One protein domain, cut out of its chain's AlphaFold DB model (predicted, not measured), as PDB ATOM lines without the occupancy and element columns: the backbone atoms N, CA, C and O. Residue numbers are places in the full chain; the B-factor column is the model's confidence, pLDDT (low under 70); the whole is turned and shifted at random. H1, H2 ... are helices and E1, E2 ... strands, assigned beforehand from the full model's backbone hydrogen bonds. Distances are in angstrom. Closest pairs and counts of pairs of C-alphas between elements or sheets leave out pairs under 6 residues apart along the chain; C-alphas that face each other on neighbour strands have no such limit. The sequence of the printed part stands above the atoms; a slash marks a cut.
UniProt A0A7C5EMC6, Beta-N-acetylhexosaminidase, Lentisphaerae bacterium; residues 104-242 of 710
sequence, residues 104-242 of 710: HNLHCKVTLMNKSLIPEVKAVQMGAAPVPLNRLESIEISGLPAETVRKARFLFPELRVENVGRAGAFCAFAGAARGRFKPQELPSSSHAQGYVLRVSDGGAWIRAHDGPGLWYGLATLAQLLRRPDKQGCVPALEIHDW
ATOM      1  N   HIS A 104      27.238  -8.243  63.813       45.66
ATOM      2  CA  HIS A 104      28.425  -9.051  63.500       45.66
ATOM      3  C   HIS A 104      28.603  -9.213  61.982       45.66
ATOM      4  O   HIS A 104      29.710  -9.056  61.469       45.66
ATOM      5  N   ASN A 105      27.509  -9.435  61.247       60.03
ATOM      6  CA  ASN A 105      27.549  -9.545  59.787       60.03
ATOM      7  C   ASN A 105      27.979  -8.241  59.101       60.03
ATOM      8  O   ASN A 105      28.722  -8.282  58.121       60.03
ATOM      9  N   LEU A 106      27.551  -7.084  59.614       56.84
ATOM     10  CA  LEU A 106      27.924  -5.786  59.046       56.84
ATOM     11  C   LEU A 106      29.413  -5.468  59.259       56.84
ATOM     12  O   LEU A 106      30.092  -5.059  58.320       56.84
ATOM     13  N   HIS A 107      29.940  -5.714  60.464       55.97
ATOM     14  CA  HIS A 107      31.352  -5.480  60.780       55.97
ATOM     15  C   HIS A 107      32.294  -6.387  59.970       55.97
ATOM     16  O   HIS A 107      33.317  -5.925  59.455       55.97
ATOM     17  N   CYS A 108      31.921  -7.658  59.779       61.69
ATOM     18  CA  CYS A 108      32.650  -8.571  58.898       61.69
ATOM     19  C   CYS A 108      32.651  -8.084  57.440       61.69
ATOM     20  O   CYS A 108      33.703  -8.094  56.803       61.69
ATOM     21  N   LYS A 109      31.512  -7.602  56.919       67.81
ATOM     22  CA  LYS A 109      31.417  -7.057  55.551       67.81
ATOM     23  C   LYS A 109      32.289  -5.814  55.352       67.81
ATOM     24  O   LYS A 109      33.016  -5.752  54.365       67.81
ATOM     25  N   VAL A 110      32.268  -4.877  56.304       72.50
ATOM     26  CA  VAL A 110      33.139  -3.687  56.309       72.50
ATOM     27  C   VAL A 110      34.612  -4.087  56.263       72.50
ATOM     28  O   VAL A 110      35.367  -3.610  55.420       72.50
ATOM     29  N   THR A 111      35.016  -5.000  57.147       70.75
ATOM     30  CA  THR A 111      36.416  -5.421  57.265       70.75
ATOM     31  C   THR A 111      36.904  -6.117  55.993       70.75
ATOM     32  O   THR A 111      38.004  -5.841  55.525       70.75
ATOM     33  N   LEU A 112      36.091  -7.004  55.412       74.56
ATOM     34  CA  LEU A 112      36.429  -7.712  54.173       74.56
ATOM     35  C   LEU A 112      36.548  -6.760  52.978       74.56
ATOM     36  O   LEU A 112      37.492  -6.879  52.200       74.56
ATOM     37  N   MET A 113      35.629  -5.802  52.857       82.12
ATOM     38  CA  MET A 113      35.658  -4.796  51.796       82.12
ATOM     39  C   MET A 113      36.870  -3.868  51.935       82.12
ATOM     40  O   MET A 113      37.568  -3.634  50.950       82.12
ATOM     41  N   ASN A 114      37.200  -3.414  53.146       80.69
ATOM     42  CA  ASN A 114      38.366  -2.550  53.337       80.69
ATOM     43  C   ASN A 114      39.677  -3.280  52.989       80.69
ATOM     44  O   ASN A 114      40.541  -2.745  52.298       80.69
ATOM     45  N   LYS A 115      39.771  -4.566  53.351       82.38
ATOM     46  CA  LYS A 115      40.895  -5.440  52.978       82.38
ATOM     47  C   LYS A 115      41.025  -5.688  51.469       82.38
ATOM     48  O   LYS A 115      42.031  -6.254  51.055       82.38
ATOM     49  N   SER A 116      40.060  -5.275  50.643       84.94
ATOM     50  CA  SER A 116      40.149  -5.355  49.175       84.94
ATOM     51  C   SER A 116      40.648  -4.078  48.483       84.94
ATOM     52  O   SER A 116      40.725  -4.057  47.257       84.94
ATOM     53  N   LEU A 117      41.013  -3.036  49.238       92.75
ATOM     54  CA  LEU A 117      41.490  -1.759  48.698       92.75
ATOM     55  C   LEU A 117      42.946  -1.492  49.067       92.75
ATOM     56  O   LEU A 117      43.340  -1.712  50.207       92.75
ATOM     57  N   ILE A 118      43.737  -0.977  48.130       95.50
ATOM     58  CA  ILE A 118      45.099  -0.493  48.376       95.50
ATOM     59  C   ILE A 118      45.187   0.978  47.943       95.50
ATOM     60  O   ILE A 118      45.157   1.249  46.741       95.50
ATOM     61  N   PRO A 119      45.373   1.943  48.856       97.12
ATOM     62  CA  PRO A 119      45.363   1.821  50.320       97.12
ATOM     63  C   PRO A 119      44.014   1.417  50.937       97.12
ATOM     64  O   PRO A 119      42.970   1.612  50.310       97.12
ATOM     65  N   GLU A 120      44.037   0.924  52.182       94.62
ATOM     66  CA  GLU A 120      42.831   0.820  53.021       94.62
ATOM     67  C   GLU A 120      42.238   2.208  53.279       94.62
ATOM     68  O   GLU A 120      42.957   3.198  53.434       94.62
ATOM     69  N   VAL A 121      40.912   2.273  53.361       95.31
ATOM     70  CA  VAL A 121      40.181   3.506  53.661       95.31
ATOM     71  C   VAL A 121      39.972   3.660  55.166       95.31
ATOM     72  O   VAL A 121      39.786   2.675  55.889       95.31
ATOM     73  N   LYS A 122      39.983   4.906  55.650       93.25
ATOM     74  CA  LYS A 122      39.871   5.220  57.085       93.25
ATOM     75  C   LYS A 122      38.472   5.024  57.661       93.25
ATOM     76  O   LYS A 122      38.346   4.500  58.767       93.25
ATOM     77  N   ALA A 123      37.430   5.427  56.938       92.44
ATOM     78  CA  ALA A 123      36.052   5.274  57.385       92.44
ATOM     79  C   ALA A 123      35.155   4.781  56.249       92.44
ATOM     80  O   ALA A 123      35.165   5.331  55.149       92.44
ATOM     81  N   VAL A 124      34.358   3.751  56.538       92.56
ATOM     82  CA  VAL A 124      33.375   3.191  55.610       92.56
ATOM     83  C   VAL A 124      32.087   2.825  56.340       92.56
ATOM     84  O   VAL A 124      32.106   2.261  57.436       92.56
ATOM     85  N   GLN A 125      30.959   3.133  55.714       90.38
ATOM     86  CA  GLN A 125      29.621   2.755  56.146       90.38
ATOM     87  C   GLN A 125      28.969   1.950  55.026       90.38
ATOM     88  O   GLN A 125      28.958   2.386  53.880       90.38
ATOM     89  N   MET A 126      28.443   0.765  55.333       88.25
ATOM     90  CA  MET A 126      27.788  -0.077  54.327       88.25
ATOM     91  C   MET A 126      26.335   0.354  54.131       88.25
ATOM     92  O   MET A 126      25.610   0.571  55.102       88.25
ATOM     93  N   GLY A 127      25.908   0.417  52.874       82.06
ATOM     94  CA  GLY A 127      24.516   0.581  52.478       82.06
ATOM     95  C   GLY A 127      23.731  -0.736  52.505       82.06
ATOM     96  O   GLY A 127      24.284  -1.817  52.720       82.06
ATOM     97  N   ALA A 128      22.418  -0.638  52.285       74.81
ATOM     98  CA  ALA A 128      21.489  -1.755  52.464       74.81
ATOM     99  C   ALA A 128      21.529  -2.810  51.340       74.81
ATOM    100  O   ALA A 128      21.387  -3.997  51.631       74.81
ATOM    101  N   ALA A 129      21.728  -2.409  50.079       78.50
ATOM    102  CA  ALA A 129      21.665  -3.312  48.924       78.50
ATOM    103  C   ALA A 129      22.853  -3.104  47.969       78.50
ATOM    104  O   ALA A 129      23.169  -1.957  47.666       78.50
ATOM    105  N   PRO A 130      23.517  -4.173  47.490       79.56
ATOM    106  CA  PRO A 130      24.598  -4.061  46.513       79.56
ATOM    107  C   PRO A 130      24.085  -3.536  45.160       79.56
ATOM    108  O   PRO A 130      22.907  -3.667  44.827       79.56
ATOM    109  N   VAL A 131      24.983  -2.929  44.385       77.62
ATOM    110  CA  VAL A 131      24.681  -2.195  43.151       77.62
ATOM    111  C   VAL A 131      25.241  -2.957  41.944       77.62
ATOM    112  O   VAL A 131      26.452  -3.176  41.894       77.62
ATOM    113  N   PRO A 132      24.411  -3.351  40.960       77.62
ATOM    114  CA  PRO A 132      24.886  -4.035  39.755       77.62
ATOM    115  C   PRO A 132      25.817  -3.157  38.905       77.62
ATOM    116  O   PRO A 132      25.454  -2.035  38.549       77.62
ATOM    117  N   LEU A 133      26.989  -3.680  38.525       74.81
ATOM    118  CA  LEU A 133      27.973  -2.964  37.702       74.81
ATOM    119  C   LEU A 133      27.478  -2.657  36.290       74.81
ATOM    120  O   LEU A 133      27.815  -1.617  35.734       74.81
ATOM    121  N   ASN A 134      26.665  -3.543  35.713       70.75
ATOM    122  CA  ASN A 134      26.129  -3.400  34.356       70.75
ATOM    123  C   ASN A 134      25.183  -2.199  34.183       70.75
ATOM    124  O   ASN A 134      24.743  -1.925  33.072       70.75
ATOM    125  N   ARG A 135      24.856  -1.491  35.269       67.31
ATOM    126  CA  ARG A 135      24.106  -0.234  35.241       67.31
ATOM    127  C   ARG A 135      25.001   0.994  35.075       67.31
ATOM    128  O   ARG A 135      24.472   2.094  35.076       67.31
ATOM    129  N   LEU A 136      26.322   0.846  34.989       69.81
ATOM    130  CA  LEU A 136      27.258   1.964  34.873       69.81
ATOM    131  C   LEU A 136      27.702   2.114  33.413       69.81
ATOM    132  O   LEU A 136      28.441   1.277  32.909       69.81
ATOM    133  N   GLU A 137      27.264   3.179  32.736       73.19
ATOM    134  CA  GLU A 137      27.563   3.402  31.305       73.19
ATOM    135  C   GLU A 137      28.529   4.571  31.044       73.19
ATOM    136  O   GLU A 137      29.225   4.616  30.022       73.19
ATOM    137  N   SER A 138      28.559   5.554  31.944       77.81
ATOM    138  CA  SER A 138      29.392   6.748  31.820       77.81
ATOM    139  C   SER A 138      29.785   7.319  33.178       77.81
ATOM    140  O   SER A 138      29.169   7.032  34.209       77.81
ATOM    141  N   ILE A 139      30.838   8.131  33.152       82.44
ATOM    142  CA  ILE A 139      31.375   8.860  34.288       82.44
ATOM    143  C   ILE A 139      31.521  10.338  33.908       82.44
ATOM    144  O   ILE A 139      32.264  10.703  32.995       82.44
ATOM    145  N   GLU A 140      30.784  11.189  34.615       85.00
ATOM    146  CA  GLU A 140      30.830  12.642  34.455       85.00
ATOM    147  C   GLU A 140      31.771  13.229  35.502       85.00
ATOM    148  O   GLU A 140      31.497  13.120  36.697       85.00
ATOM    149  N   ILE A 141      32.860  13.871  35.071       85.56
ATOM    150  CA  ILE A 141      33.865  14.467  35.957       85.56
ATOM    151  C   ILE A 141      33.842  15.992  35.821       85.56
ATOM    152  O   ILE A 141      33.801  16.545  34.721       85.56
ATOM    153  N   SER A 142      33.891  16.685  36.954       85.25
ATOM    154  CA  SER A 142      33.931  18.144  37.055       85.25
ATOM    155  C   SER A 142      34.972  18.570  38.098       85.25
ATOM    156  O   SER A 142      35.285  17.819  39.021       85.25
ATOM    157  N   GLY A 143      35.575  19.749  37.900       81.81
ATOM    158  CA  GLY A 143      36.607  20.299  38.789       81.81
ATOM    159  C   GLY A 143      38.030  19.773  38.575       81.81
ATOM    160  O   GLY A 143      38.929  20.173  39.310       81.81
ATOM    161  N   LEU A 144      38.261  18.919  37.568       88.75
ATOM    162  CA  LEU A 144      39.606  18.514  37.138       88.75
ATOM    163  C   LEU A 144      40.004  19.191  35.819       88.75
ATOM    164  O   LEU A 144      39.139  19.440  34.972       88.75
ATOM    165  N   PRO A 145      41.310  19.422  35.584       89.38
ATOM    166  CA  PRO A 145      41.808  19.825  34.274       89.38
ATOM    167  C   PRO A 145      41.385  18.837  33.178       89.38
ATOM    168  O   PRO A 145      41.380  17.623  33.388       89.38
ATOM    169  N   ALA A 146      41.080  19.338  31.978       89.19
ATOM    170  CA  ALA A 146      40.613  18.503  30.865       89.19
ATOM    171  C   ALA A 146      41.589  17.365  30.515       89.19
ATOM    172  O   ALA A 146      41.169  16.271  30.142       89.19
ATOM    173  N   GLU A 147      42.891  17.608  30.657       90.50
ATOM    174  CA  GLU A 147      43.921  16.593  30.461       90.50
ATOM    175  C   GLU A 147      43.835  15.461  31.496       90.50
ATOM    176  O   GLU A 147      43.827  14.289  31.123       90.50
ATOM    177  N   THR A 148      43.680  15.800  32.778       91.50
ATOM    178  CA  THR A 148      43.473  14.830  33.861       91.50
ATOM    179  C   THR A 148      42.215  13.993  33.628       91.50
ATOM    180  O   THR A 148      42.255  12.773  33.778       91.50
ATOM    181  N   VAL A 149      41.113  14.611  33.178       89.75
ATOM    182  CA  VAL A 149      39.881  13.878  32.827       89.75
ATOM    183  C   VAL A 149      40.129  12.886  31.689       89.75
ATOM    184  O   VAL A 149      39.716  11.733  31.782       89.75
ATOM    185  N   ARG A 150      40.864  13.277  30.636       89.06
ATOM    186  CA  ARG A 150      41.241  12.340  29.559       89.06
ATOM    187  C   ARG A 150      42.036  11.152  30.093       89.06
ATOM    188  O   ARG A 150      41.841  10.037  29.615       89.06
ATOM    189  N   LYS A 151      42.907  11.371  31.080       89.12
ATOM    190  CA  LYS A 151      43.731  10.311  31.673       89.12
ATOM    191  C   LYS A 151      42.952   9.410  32.620       89.12
ATOM    192  O   LYS A 151      43.255   8.226  32.669       89.12
ATOM    193  N   ALA A 152      41.884   9.884  33.256       88.50
ATOM    194  CA  ALA A 152      41.003   9.021  34.049       88.50
ATOM    195  C   ALA A 152      40.442   7.821  33.247       88.50
ATOM    196  O   ALA A 152      40.100   6.802  33.838       88.50
ATOM    197  N   ARG A 153      40.440   7.868  31.905       86.69
ATOM    198  CA  ARG A 153      40.082   6.728  31.037       86.69
ATOM    199  C   ARG A 153      40.876   5.453  31.312       86.69
ATOM    200  O   ARG A 153      40.311   4.376  31.188       86.69
ATOM    201  N   PHE A 154      42.149   5.528  31.716       89.31
ATOM    202  CA  PHE A 154      42.891   4.295  32.021       89.31
ATOM    203  C   PHE A 154      42.403   3.629  33.325       89.31
ATOM    204  O   PHE A 154      42.587   2.425  33.510       89.31
ATOM    205  N   LEU A 155      41.782   4.390  34.237       88.38
ATOM    206  CA  LEU A 155      41.138   3.827  35.427       88.38
ATOM    207  C   LEU A 155      39.858   3.072  35.042       88.38
ATOM    208  O   LEU A 155      39.599   2.006  35.607       88.38
ATOM    209  N   PHE A 156      39.130   3.582  34.042       88.31
ATOM    210  CA  PHE A 156      37.818   3.103  33.599       88.31
ATOM    211  C   PHE A 156      37.785   2.802  32.085       88.31
ATOM    212  O   PHE A 156      37.112   3.515  31.342       88.31
ATOM    213  N   PRO A 157      38.499   1.767  31.602       83.25
ATOM    214  CA  PRO A 157      38.620   1.498  30.165       83.25
ATOM    215  C   PRO A 157      37.280   1.178  29.483       83.25
ATOM    216  O   PRO A 157      37.101   1.512  28.317       83.25
ATOM    217  N   GLU A 158      36.335   0.593  30.223       81.81
ATOM    218  CA  GLU A 158      35.020   0.180  29.712       81.81
ATOM    219  C   GLU A 158      33.944   1.278  29.808       81.81
ATOM    220  O   GLU A 158      32.813   1.069  29.376       81.81
ATOM    221  N   LEU A 159      34.255   2.441  30.397       81.06
ATOM    222  CA  LEU A 159      33.274   3.507  30.634       81.06
ATOM    223  C   LEU A 159      33.552   4.739  29.776       81.06
ATOM    224  O   LEU A 159      34.698   5.147  29.566       81.06
ATOM    225  N   ARG A 160      32.481   5.414  29.346       81.75
ATOM    226  CA  ARG A 160      32.600   6.735  28.715       81.75
ATOM    227  C   ARG A 160      32.946   7.787  29.766       81.75
ATOM    228  O   ARG A 160      32.152   8.033  30.665       81.75
ATOM    229  N   VAL A 161      34.119   8.411  29.638       83.75
ATOM    230  CA  VAL A 161      34.592   9.485  30.531       83.75
ATOM    231  C   VAL A 161      34.364  10.855  29.897       83.75
ATOM    232  O   VAL A 161      34.954  11.153  28.852       83.75
ATOM    233  N   GLU A 162      33.567  11.695  30.558       81.94
ATOM    234  CA  GLU A 162      33.146  13.016  30.075       81.94
ATOM    235  C   GLU A 162      33.527  14.134  31.057       81.94
ATOM    236  O   GLU A 162      33.453  13.969  32.275       81.94
ATOM    237  N   ASN A 163      33.937  15.293  30.527       82.81
ATOM    238  CA  ASN A 163      34.148  16.506  31.320       82.81
ATOM    239  C   ASN A 163      32.913  17.400  31.204       82.81
ATOM    240  O   ASN A 163      32.615  17.884  30.114       82.81
ATOM    241  N   VAL A 164      32.227  17.641  32.321       79.25
ATOM    242  CA  VAL A 164      30.954  18.385  32.338       79.25
ATOM    243  C   VAL A 164      31.074  19.822  32.859       79.25
ATOM    244  O   VAL A 164      30.063  20.502  33.004       79.25
ATOM    245  N   GLY A 165      32.289  20.304  33.159       67.06
ATOM    246  CA  GLY A 165      32.573  21.734  33.383       67.06
ATOM    247  C   GLY A 165      31.894  22.415  34.585       67.06
ATOM    248  O   GLY A 165      31.981  23.634  34.714       67.06
ATOM    249  N   ARG A 166      31.217  21.676  35.475       65.44
ATOM    250  CA  ARG A 166      30.575  22.240  36.679       65.44
ATOM    251  C   ARG A 166      31.627  22.723  37.698       65.44
ATOM    252  O   ARG A 166      32.767  22.252  37.684       65.44
ATOM    253  N   ALA A 167      31.252  23.648  38.584       53.44
ATOM    254  CA  ALA A 167      32.113  24.116  39.674       53.44
ATOM    255  C   ALA A 167      32.185  23.085  40.822       53.44
ATOM    256  O   ALA A 167      31.154  22.554  41.239       53.44
ATOM    257  N   GLY A 168      33.391  22.849  41.352       54.09
ATOM    258  CA  GLY A 168      33.672  21.866  42.412       54.09
ATOM    259  C   GLY A 168      34.250  20.548  41.886       54.09
ATOM    260  O   GLY A 168      34.108  20.234  40.711       54.09
ATOM    261  N   ALA A 169      34.931  19.788  42.751       60.00
ATOM    262  CA  ALA A 169      35.525  18.503  42.394       60.00
ATOM    263  C   ALA A 169      34.501  17.376  42.622       60.00
ATOM    264  O   ALA A 169      34.249  16.970  43.762       60.00
ATOM    265  N   PHE A 170      33.888  16.902  41.532       63.81
ATOM    266  CA  PHE A 170      32.809  15.923  41.578       63.81
ATOM    267  C   PHE A 170      32.875  14.873  40.465       63.81
ATOM    268  O   PHE A 170      33.319  15.147  39.350       63.81
ATOM    269  N   CYS A 171      32.369  13.681  40.779       62.12
ATOM    270  CA  CYS A 171      32.146  12.605  39.828       62.12
ATOM    271  C   CYS A 171      30.748  11.998  40.012       62.12
ATOM    272  O   CYS A 171      30.398  11.697  41.150       62.12
ATOM    273  N   ALA A 172      29.992  11.763  38.933       62.81
ATOM    274  CA  ALA A 172      28.734  11.000  38.950       62.81
ATOM    275  C   ALA A 172      28.752   9.830  37.968       62.81
ATOM    276  O   ALA A 172      29.342   9.924  36.893       62.81
ATOM    277  N   PHE A 173      28.023   8.774  38.327       66.12
ATOM    278  CA  PHE A 173      27.719   7.645  37.455       66.12
ATOM    279  C   PHE A 173      26.211   7.577  37.233       66.12
ATOM    280  O   PHE A 173      25.452   7.552  38.203       66.12
ATOM    281  N   ALA A 174      25.776   7.545  35.974       57.69
ATOM    282  CA  ALA A 174      24.368   7.405  35.623       57.69
ATOM    283  C   ALA A 174      24.033   5.938  35.318       57.69
ATOM    284  O   ALA A 174      24.677   5.322  34.469       57.69
ATOM    285  N   GLY A 175      23.005   5.410  35.991       53.62
ATOM    286  CA  GLY A 175      22.266   4.233  35.533       53.62
ATOM    287  C   GLY A 175      20.992   4.607  34.778       53.62
ATOM    288  O   GLY A 175      20.596   5.772  34.755       53.62
ATOM    289  N   ALA A 176      20.334   3.608  34.177       43.62
ATOM    290  CA  ALA A 176      19.176   3.759  33.281       43.62
ATOM    291  C   ALA A 176      17.999   4.607  33.829       43.62
ATOM    292  O   ALA A 176      17.175   5.087  33.053       43.62
ATOM    293  N   ALA A 177      17.923   4.850  35.142       47.09
ATOM    294  CA  ALA A 177      17.013   5.831  35.728       47.09
ATOM    295  C   ALA A 177      17.721   7.188  35.885       47.09
ATOM    296  O   ALA A 177      18.406   7.448  36.875       47.09
ATOM    297  N   ARG A 178      17.534   8.086  34.910       50.16
ATOM    298  CA  ARG A 178      17.934   9.495  35.032       50.16
ATOM    299  C   ARG A 178      17.157  10.166  36.177       50.16
ATOM    300  O   ARG A 178      16.061  10.674  35.968       50.16
ATOM    301  N   GLY A 179      17.755  10.209  37.369       51.06
ATOM    302  CA  GLY A 179      17.453  11.193  38.414       51.06
ATOM    303  C   GLY A 179      17.167  10.638  39.815       51.06
ATOM    304  O   GLY A 179      16.193   9.920  40.007       51.06
ATOM    305  N   ARG A 180      17.970  11.084  40.801       49.25
ATOM    306  CA  ARG A 180      17.505  11.692  42.075       49.25
ATOM    307  C   ARG A 180      18.622  12.175  43.012       49.25
ATOM    308  O   ARG A 180      18.301  12.918  43.928       49.25
ATOM    309  N   PHE A 181      19.895  11.838  42.795       52.25
ATOM    310  CA  PHE A 181      20.967  12.362  43.651       52.25
ATOM    311  C   PHE A 181      21.521  13.687  43.117       52.25
ATOM    312  O   PHE A 181      22.060  13.745  42.007       52.25
ATOM    313  N   LYS A 182      21.393  14.761  43.903       58.31
ATOM    314  CA  LYS A 182      22.022  16.046  43.588       58.31
ATOM    315  C   LYS A 182      23.438  16.069  44.182       58.31
ATOM    316  O   LYS A 182      23.584  15.862  45.383       58.31
ATOM    317  N   PRO A 183      24.483  16.407  43.400       52.59
ATOM    318  CA  PRO A 183      25.878  16.483  43.867       52.59
ATOM    319  C   PRO A 183      26.086  17.292  45.162       52.59
ATOM    320  O   PRO A 183      27.017  17.046  45.925       52.59
ATOM    321  N   GLN A 184      25.211  18.271  45.404       57.22
ATOM    322  CA  GLN A 184      25.242  19.180  46.550       57.22
ATOM    323  C   GLN A 184      24.938  18.490  47.894       57.22
ATOM    324  O   GLN A 184      25.320  19.028  48.930       57.22
ATOM    325  N   GLU A 185      24.304  17.311  47.886       64.06
ATOM    326  CA  GLU A 185      23.863  16.570  49.084       64.06
ATOM    327  C   GLU A 185      24.960  15.695  49.713       64.06
ATOM    328  O   GLU A 185      24.814  15.207  50.834       64.06
ATOM    329  N   LEU A 186      26.070  15.477  49.006       69.38
ATOM    330  CA  LEU A 186      27.228  14.753  49.525       69.38
ATOM    331  C   LEU A 186      28.145  15.759  50.229       69.38
ATOM    332  O   LEU A 186      28.499  16.745  49.586       69.38
ATOM    333  N   PRO A 187      28.540  15.591  51.499       77.88
ATOM    334  CA  PRO A 187      29.479  16.516  52.128       77.88
ATOM    335  C   PRO A 187      30.835  16.476  51.406       77.88
ATOM    336  O   PRO A 187      31.260  15.432  50.915       77.88
ATOM    337  N   SER A 188      31.518  17.620  51.311       72.94
ATOM    338  CA  SER A 188      32.931  17.614  50.909       72.94
ATOM    339  C   SER A 188      33.767  17.119  52.080       72.94
ATOM    340  O   SER A 188      33.479  17.482  53.221       72.94
ATOM    341  N   SER A 189      34.834  16.370  51.805       79.31
ATOM    342  CA  SER A 189      35.861  16.149  52.824       79.31
ATOM    343  C   SER A 189      36.424  17.501  53.272       79.31
ATOM    344  O   SER A 189      36.650  18.383  52.439       79.31
ATOM    345  N   SER A 190      36.613  17.668  54.580       84.00
ATOM    346  CA  SER A 190      37.280  18.829  55.181       84.00
ATOM    347  C   SER A 190      38.806  18.694  55.175       84.00
ATOM    348  O   SER A 190      39.510  19.657  55.473       84.00
ATOM    349  N   HIS A 191      39.327  17.510  54.841       90.94
ATOM    350  CA  HIS A 191      40.757  17.241  54.786       90.94
ATOM    351  C   HIS A 191      41.316  17.541  53.390       90.94
ATOM    352  O   HIS A 191      40.733  17.147  52.378       90.94
ATOM    353  N   ALA A 192      42.485  18.184  53.335       93.44
ATOM    354  CA  ALA A 192      43.256  18.309  52.100       93.44
ATOM    355  C   ALA A 192      43.550  16.919  51.521       93.44
ATOM    356  O   ALA A 192      43.833  15.986  52.276       93.44
ATOM    357  N   GLN A 193      43.477  16.777  50.194       95.75
ATOM    358  CA  GLN A 193      43.589  15.488  49.502       95.75
ATOM    359  C   GLN A 193      42.540  14.433  49.924       95.75
ATOM    360  O   GLN A 193      42.654  13.261  49.560       95.75
ATOM    361  N   GLY A 194      41.530  14.812  50.708       96.12
ATOM    362  CA  GLY A 194      40.477  13.919  51.168       96.12
ATOM    363  C   GLY A 194      39.298  13.858  50.203       96.12
ATOM    364  O   GLY A 194      39.041  14.787  49.434       96.12
ATOM    365  N   TYR A 195      38.536  12.772  50.277       95.62
ATOM    366  CA  TYR A 195      37.324  12.588  49.484       95.62
ATOM    367  C   TYR A 195      36.227  11.877  50.268       95.62
ATOM    368  O   TYR A 195      36.483  11.163  51.240       95.62
ATOM    369  N   VAL A 196      35.001  12.067  49.792       94.44
ATOM    370  CA  VAL A 196      33.844  11.261  50.159       94.44
ATOM    371  C   VAL A 196      33.358  10.535  48.908       94.44
ATOM    372  O   VAL A 196      33.140  11.171  47.877       94.44
ATOM    373  N   LEU A 197      33.222   9.212  48.982       92.44
ATOM    374  CA  LEU A 197      32.705   8.359  47.907       92.44
ATOM    375  C   LEU A 197      31.443   7.652  48.396       92.44
ATOM    376  O   LEU A 197      31.511   6.882  49.345       92.44
ATOM    377  N   ARG A 198      30.312   7.865  47.727       89.25
ATOM    378  CA  ARG A 198      29.056   7.150  47.981       89.25
ATOM    379  C   ARG A 198      28.703   6.275  46.787       89.25
ATOM    380  O   ARG A 198      28.759   6.741  45.656       89.25
ATOM    381  N   VAL A 199      28.307   5.034  47.040       86.12
ATOM    382  CA  VAL A 199      27.790   4.073  46.060       86.12
ATOM    383  C   VAL A 199      26.403   3.639  46.530       86.12
ATOM    384  O   VAL A 199      26.265   3.125  47.640       86.12
ATOM    385  N   SER A 200      25.375   3.855  45.710       80.81
ATOM    386  CA  SER A 200      23.997   3.428  45.974       80.81
ATOM    387  C   SER A 200      23.292   2.967  44.691       80.81
ATOM    388  O   SER A 200      23.858   2.977  43.601       80.81
ATOM    389  N   ASP A 201      22.035   2.554  44.825       70.69
ATOM    390  CA  ASP A 201      21.124   2.217  43.727       70.69
ATOM    391  C   ASP A 201      21.028   3.272  42.608       70.69
ATOM    392  O   ASP A 201      20.843   2.911  41.444       70.69
ATOM    393  N   GLY A 202      21.166   4.556  42.944       68.56
ATOM    394  CA  GLY A 202      21.128   5.670  41.999       68.56
ATOM    395  C   GLY A 202      22.456   5.967  41.294       68.56
ATOM    396  O   GLY A 202      22.476   6.860  40.449       68.56
ATOM    397  N   GLY A 203      23.544   5.261  41.633       76.12
ATOM    398  CA  GLY A 203      24.869   5.453  41.043       76.12
ATOM    399  C   GLY A 203      25.998   5.562  42.070       76.12
ATOM    400  O   GLY A 203      25.870   5.182  43.233       76.12
ATOM    401  N   ALA A 204      27.136   6.078  41.616       82.81
ATOM    402  CA  ALA A 204      28.275   6.401  42.461       82.81
ATOM    403  C   ALA A 204      28.589   7.895  42.366       82.81
ATOM    404  O   ALA A 204      28.453   8.506  41.303       82.81
ATOM    405  N   TRP A 205      29.010   8.477  43.482       86.56
ATOM    406  CA  TRP A 205      29.305   9.895  43.591       86.56
ATOM    407  C   TRP A 205      30.555  10.129  44.410       86.56
ATOM    408  O   TRP A 205      30.694   9.584  45.503       86.56
ATOM    409  N   ILE A 206      31.445  10.972  43.898       89.31
ATOM    410  CA  ILE A 206      32.657  11.382  44.606       89.31
ATOM    411  C   ILE A 206      32.608  12.888  44.786       89.31
ATOM    412  O   ILE A 206      32.341  13.603  43.823       89.31
ATOM    413  N   ARG A 207      32.904  13.366  45.993       89.50
ATOM    414  CA  ARG A 207      33.126  14.786  46.270       89.50
ATOM    415  C   ARG A 207      34.431  14.972  47.027       89.50
ATOM    416  O   ARG A 207      34.721  14.236  47.967       89.50
ATOM    417  N   ALA A 208      35.200  15.977  46.634       90.81
ATOM    418  CA  ALA A 208      36.439  16.354  47.298       90.81
ATOM    419  C   ALA A 208      36.579  17.876  47.379       90.81
ATOM    420  O   ALA A 208      35.916  18.614  46.647       90.81
ATOM    421  N   HIS A 209      37.462  18.329  48.269       87.00
ATOM    422  CA  HIS A 209      37.805  19.745  48.397       87.00
ATOM    423  C   HIS A 209      38.749  20.215  47.277       87.00
ATOM    424  O   HIS A 209      38.711  21.374  46.876       87.00
ATOM    425  N   ASP A 210      39.592  19.318  46.761       90.94
ATOM    426  CA  ASP A 210      40.624  19.622  45.775       90.94
ATOM    427  C   ASP A 210      40.735  18.538  44.685       90.94
ATOM    428  O   ASP A 210      40.122  17.468  44.753       90.94
ATOM    429  N   GLY A 211      41.505  18.846  43.637       92.25
ATOM    430  CA  GLY A 211      41.750  17.934  42.518       92.25
ATOM    431  C   GLY A 211      42.378  16.591  42.928       92.25
ATOM    432  O   GLY A 211      41.856  15.554  42.511       92.25
ATOM    433  N   PRO A 212      43.442  16.570  43.760       95.25
ATOM    434  CA  PRO A 212      44.027  15.326  44.260       95.25
ATOM    435  C   PRO A 212      43.027  14.434  45.004       95.25
ATOM    436  O   PRO A 212      42.967  13.239  44.729       95.25
ATOM    437  N   GLY A 213      42.206  14.997  45.897       95.69
ATOM    438  CA  GLY A 213      41.191  14.239  46.626       95.69
ATOM    439  C   GLY A 213      40.194  13.575  45.679       95.69
ATOM    440  O   GLY A 213      39.922  12.380  45.801       95.69
ATOM    441  N   LEU A 214      39.720  14.301  44.662       93.69
ATOM    442  CA  LEU A 214      38.823  13.727  43.659       93.69
ATOM    443  C   LEU A 214      39.496  12.595  42.877       93.69
ATOM    444  O   LEU A 214      38.882  11.548  42.677       93.69
ATOM    445  N   TRP A 215      40.760  12.765  42.482       95.69
ATOM    446  CA  TRP A 215      41.533  11.701  41.843       95.69
ATOM    447  C   TRP A 215      41.649  10.453  42.729       95.69
ATOM    448  O   TRP A 215      41.457   9.335  42.253       95.69
ATOM    449  N   TYR A 216      41.893  10.616  44.030       97.38
ATOM    450  CA  TYR A 216      41.976   9.489  44.962       97.38
ATOM    451  C   TYR A 216      40.633   8.786  45.166       97.38
ATOM    452  O   TYR A 216      40.605   7.556  45.254       97.38
ATOM    453  N   GLY A 217      39.522   9.525  45.149       95.38
ATOM    454  CA  GLY A 217      38.188   8.932  45.120       95.38
ATOM    455  C   GLY A 217      37.924   8.134  43.839       95.38
ATOM    456  O   GLY A 217      37.399   7.023  43.916       95.38
ATOM    457  N   LEU A 218      38.358   8.641  42.676       94.25
ATOM    458  CA  LEU A 218      38.287   7.915  41.399       94.25
ATOM    459  C   LEU A 218      39.126   6.634  41.441       94.25
ATOM    460  O   LEU A 218      38.661   5.583  41.004       94.25
ATOM    461  N   ALA A 219      40.335   6.698  42.001       95.69
ATOM    462  CA  ALA A 219      41.213   5.543  42.154       95.69
ATOM    463  C   ALA A 219      40.582   4.457  43.043       95.69
ATOM    464  O   ALA A 219      40.578   3.282  42.673       95.69
ATOM    465  N   THR A 220      39.980   4.835  44.177       95.94
ATOM    466  CA  THR A 220      39.259   3.887  45.040       95.94
ATOM    467  C   THR A 220      38.044   3.294  44.346       95.94
ATOM    468  O   THR A 220      37.838   2.083  44.413       95.94
ATOM    469  N   LEU A 221      37.268   4.106  43.631       91.94
ATOM    470  CA  LEU A 221      36.133   3.596  42.880       91.94
ATOM    471  C   LEU A 221      36.572   2.613  41.789       91.94
ATOM    472  O   LEU A 221      36.000   1.535  41.686       91.94
ATOM    473  N   ALA A 222      37.630   2.916  41.036       91.50
ATOM    474  CA  ALA A 222      38.171   2.007  40.029       91.50
ATOM    475  C   ALA A 222      38.573   0.643  40.618       91.50
ATOM    476  O   ALA A 222      38.352  -0.388  39.984       91.50
ATOM    477  N   GLN A 223      39.121   0.611  41.838       91.75
ATOM    478  CA  GLN A 223      39.423  -0.647  42.530       91.75
ATOM    479  C   GLN A 223      38.154  -1.427  42.896       91.75
ATOM    480  O   GLN A 223      38.115  -2.637  42.676       91.75
ATOM    481  N   LEU A 224      37.103  -0.747  43.371       88.56
ATOM    482  CA  LEU A 224      35.806  -1.377  43.652       88.56
ATOM    483  C   LEU A 224      35.182  -1.981  42.388       88.56
ATOM    484  O   LEU A 224      34.748  -3.130  42.406       88.56
ATOM    485  N   LEU A 225      35.178  -1.239  41.276       85.00
ATOM    486  CA  LEU A 225      34.557  -1.694  40.025       85.00
ATOM    487  C   LEU A 225      35.282  -2.891  39.391       85.00
ATOM    488  O   LEU A 225      34.661  -3.682  38.692       85.00
ATOM    489  N   ARG A 226      36.586  -3.058  39.642       84.69
ATOM    490  CA  ARG A 226      37.370  -4.204  39.142       84.69
ATOM    491  C   ARG A 226      37.105  -5.500  39.906       84.69
ATOM    492  O   ARG A 226      37.609  -6.548  39.505       84.69
ATOM    493  N   ARG A 227      36.373  -5.439  41.021       79.12
ATOM    494  CA  ARG A 227      36.118  -6.581  41.907       79.12
ATOM    495  C   ARG A 227      34.647  -6.664  42.304       79.12
ATOM    496  O   ARG A 227      34.339  -6.567  43.493       79.12
ATOM    497  N   PRO A 228      33.737  -6.866  41.334       79.94
ATOM    498  CA  PRO A 228      32.376  -7.225  41.684       79.94
ATOM    499  C   PRO A 228      32.336  -8.537  42.466       79.94
ATOM    500  O   PRO A 228      33.226  -9.385  42.366       79.94
ATOM    501  N   ASP A 229      31.253  -8.722  43.210       80.00
ATOM    502  CA  ASP A 229      30.875 -10.036  43.700       80.00
ATOM    503  C   ASP A 229      30.518 -10.991  42.543       80.00
ATOM    504  O   ASP A 229      30.497 -10.633  41.361       80.00
ATOM    505  N   LYS A 230      30.214 -12.246  42.884       78.38
ATOM    506  CA  LYS A 230      29.861 -13.284  41.901       78.38
ATOM    507  C   LYS A 230      28.599 -12.955  41.093       78.38
ATOM    508  O   LYS A 230      28.351 -13.604  40.084       78.38
ATOM    509  N   GLN A 231      27.796 -11.992  41.541       79.12
ATOM    510  CA  GLN A 231      26.584 -11.528  40.878       79.12
ATOM    511  C   GLN A 231      26.839 -10.279  40.021       79.12
ATOM    512  O   GLN A 231      25.894  -9.717  39.471       79.12
ATOM    513  N   GLY A 232      28.094  -9.832  39.886       81.69
ATOM    514  CA  GLY A 232      28.422  -8.630  39.127       81.69
ATOM    515  C   GLY A 232      28.084  -7.337  39.872       81.69
ATOM    516  O   GLY A 232      27.931  -6.300  39.228       81.69
ATOM    517  N   CYS A 233      27.925  -7.376  41.198       82.75
ATOM    518  CA  CYS A 233      27.565  -6.209  41.998       82.75
ATOM    519  C   CYS A 233      28.746  -5.679  42.817       82.75
ATOM    520  O   CYS A 233      29.614  -6.426  43.261       82.75
ATOM    521  N   VAL A 234      28.743  -4.374  43.074       83.88
ATOM    522  CA  VAL A 234      29.612  -3.729  44.064       83.88
ATOM    523  C   VAL A 234      28.816  -3.394  45.324       83.88
ATOM    524  O   VAL A 234      27.610  -3.150  45.245       83.88
ATOM    525  N   PRO A 235      29.440  -3.379  46.510       85.19
ATOM    526  CA  PRO A 235      28.736  -2.997  47.728       85.19
ATOM    527  C   PRO A 235      28.217  -1.555  47.637       85.19
ATOM    528  O   PRO A 235      28.963  -0.657  47.252       85.19
ATOM    529  N   ALA A 236      26.969  -1.316  48.054       87.25
ATOM    530  CA  ALA A 236      26.558   0.038  48.411       87.25
ATOM    531  C   ALA A 236      27.297   0.458  49.678       87.25
ATOM    532  O   ALA A 236      27.393  -0.321  50.633       87.25
ATOM    533  N   LEU A 237      27.832   1.673  49.680       91.44
ATOM    534  CA  LEU A 237      28.670   2.174  50.757       91.44
ATOM    535  C   LEU A 237      28.835   3.689  50.714       91.44
ATOM    536  O   LEU A 237      28.553   4.339  49.713       91.44
ATOM    537  N   GLU A 238      29.349   4.231  51.804       92.56
ATOM    538  CA  GLU A 238      29.897   5.572  51.888       92.56
ATOM    539  C   GLU A 238      31.279   5.511  52.534       92.56
ATOM    540  O   GLU A 238      31.439   4.929  53.604       92.56
ATOM    541  N   ILE A 239      32.278   6.088  51.875       94.56
ATOM    542  CA  ILE A 239      33.671   6.144  52.310       94.56
ATOM    543  C   ILE A 239      34.036   7.594  52.576       94.56
ATOM    544  O   ILE A 239      33.797   8.444  51.722       94.56
ATOM    545  N   HIS A 240      34.675   7.845  53.716       95.69
ATOM    546  CA  HIS A 240      35.356   9.099  54.039       95.69
ATOM    547  C   HIS A 240      36.831   8.781  54.241       95.69
ATOM    548  O   HIS A 240      37.179   7.978  55.110       95.69
ATOM    549  N   ASP A 241      37.698   9.365  53.421       97.62
ATOM    550  CA  ASP A 241      39.112   8.993  53.413       97.62
ATOM    551  C   ASP A 241      40.020  10.187  53.099       97.62
ATOM    552  O   ASP A 241      39.619  11.148  52.439       97.62
ATOM    553  N   TRP A 242      41.242  10.143  53.625       97.31
ATOM    554  CA  TRP A 242      42.267  11.188  53.507       97.31
ATOM    555  C   TRP A 242      43.645  10.581  53.798       97.31
ATOM    556  O   TRP A 242      43.703   9.541  54.454       97.31
TER     557      TRP A 242
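Overview. This is residues 104 to 242 of the 710 residues of the protein "Beta-N-acetylhexosaminidase" of Lentisphaerae bacterium (UniProt A0A7C5EMC6). One twisted sheet of seven strands makes a wall with three helices in a row over one face: the long H3 covers the inner strands E5 and E6, while H1 covers the edge strand E1 and H2 the opposite edge strand E3. The longest axis runs across the strands, from H1 at one end to H2 at the other, and the long stretch of residues 174 to 194, with no named element, bows out on the side away from the helices. The printed part has 139 residues, with three named helices and seven named strands in the order H1, E1, E2, H2, E3, E4, E5, E6, H3, E7; the sheet runs E1, E7, E5, E6, E4, E2, E3 and is mixed, with E2 and E3 parallel and the other neighbours antiparallel. The class is mixed, helices and strands, though under half of the residues are in named elements. The whole is compact, with a radius of gyration of the C-alphas of 14.0 A and spans of 43 by 33 by 28 A.

Arrangement. H1, residues 104 to 114, is on the sheet over E1, residues 123 to 126, at a height over the sheet of 7.2 A, with a local plane fitted to just 6 C-alphas of the sheet. It runs slantwise to the strands, at 53 degrees to E1 on the local plane; their closest C-alphas are those of Val 110 and Met 126, 6.8 A apart. E1 is antiparallel to E7, residues 237 to 241, with N 125 and O 238 2.8 A apart. E2, residues 138 to 142, H2, residues 146 to 152, and E3, residues 160 to 163, form a strand-helix-strand unit, two parallel neighbour strands with a helix between them in the chain, and its crossover is right-handed. N 139 and O 160 of E2 and E3 are 2.8 A apart. H2 lies over E3 at a height over the sheet of 7.6 A and runs along the strands; the closest C-alphas of the two, those of Val 149 and Asn 163, are 6.5 A apart. E4, residues 169 to 173, is antiparallel to E2, with N 142 and O 170 2.9 A apart. E5, residues 195 to 200, and E6, residues 203 to 208, form a hairpin, with N 198 and O 205 2.8 A apart. E6 is also antiparallel to E4, with N 171 and O 206 3.0 A apart. H3, residues 211 to 225, lies over E5 and E6 at a height over the sheet of 7.7 A, along the strands at 21 degrees to E6 on the local plane; its closest C-alphas to E6 are those of Leu 214 and Ala 208, 5.1 A apart. H2 and H3 are close but not clearly touching: the closest C-alphas, those of Ala 152 and Leu 218, are 7.9 A apart. H1 and H3 are apart. E6, H3 and E7 form a split strand-helix-strand unit, with E5 between its two strands in the sheet, and its crossover is left-handed. E7 is antiparallel to E5, with N 239 and O 197 2.8 A apart. The three helices lie on the same face of the sheet, as two layers, and in H1, H2 and H3 every O i to N i+4 pair is within hydrogen-bond range.

Along the chain. H1 begins at C-alpha 104, (28.425, -9.051, 63.500), and measures 15.6 A from first to last C-alpha. H3, the longest helix, measures 21.1 A, from C-alpha 211 at (41.750, 17.934, 42.518) to C-alpha 225. E5 measures 16.5 A and E6 17.1 A. E7 ends at C-alpha 241, (39.112, 8.993, 53.413).

Size, cuts and confidence. The C-alphas farthest apart, those of His 104 and Glu 147, are 44.6 A apart. The printed part has no cut. The links E1 to E2, E4 to E5 and H3 to E7 are long. Residues 131 to 132, in the first of these, pair antiparallel with residues 233 to 234, in the last. The mean pLDDT of the printed part is 80.3; it is under 70 at residues 104 to 109, 135 to 136, 165 to 186 and 202.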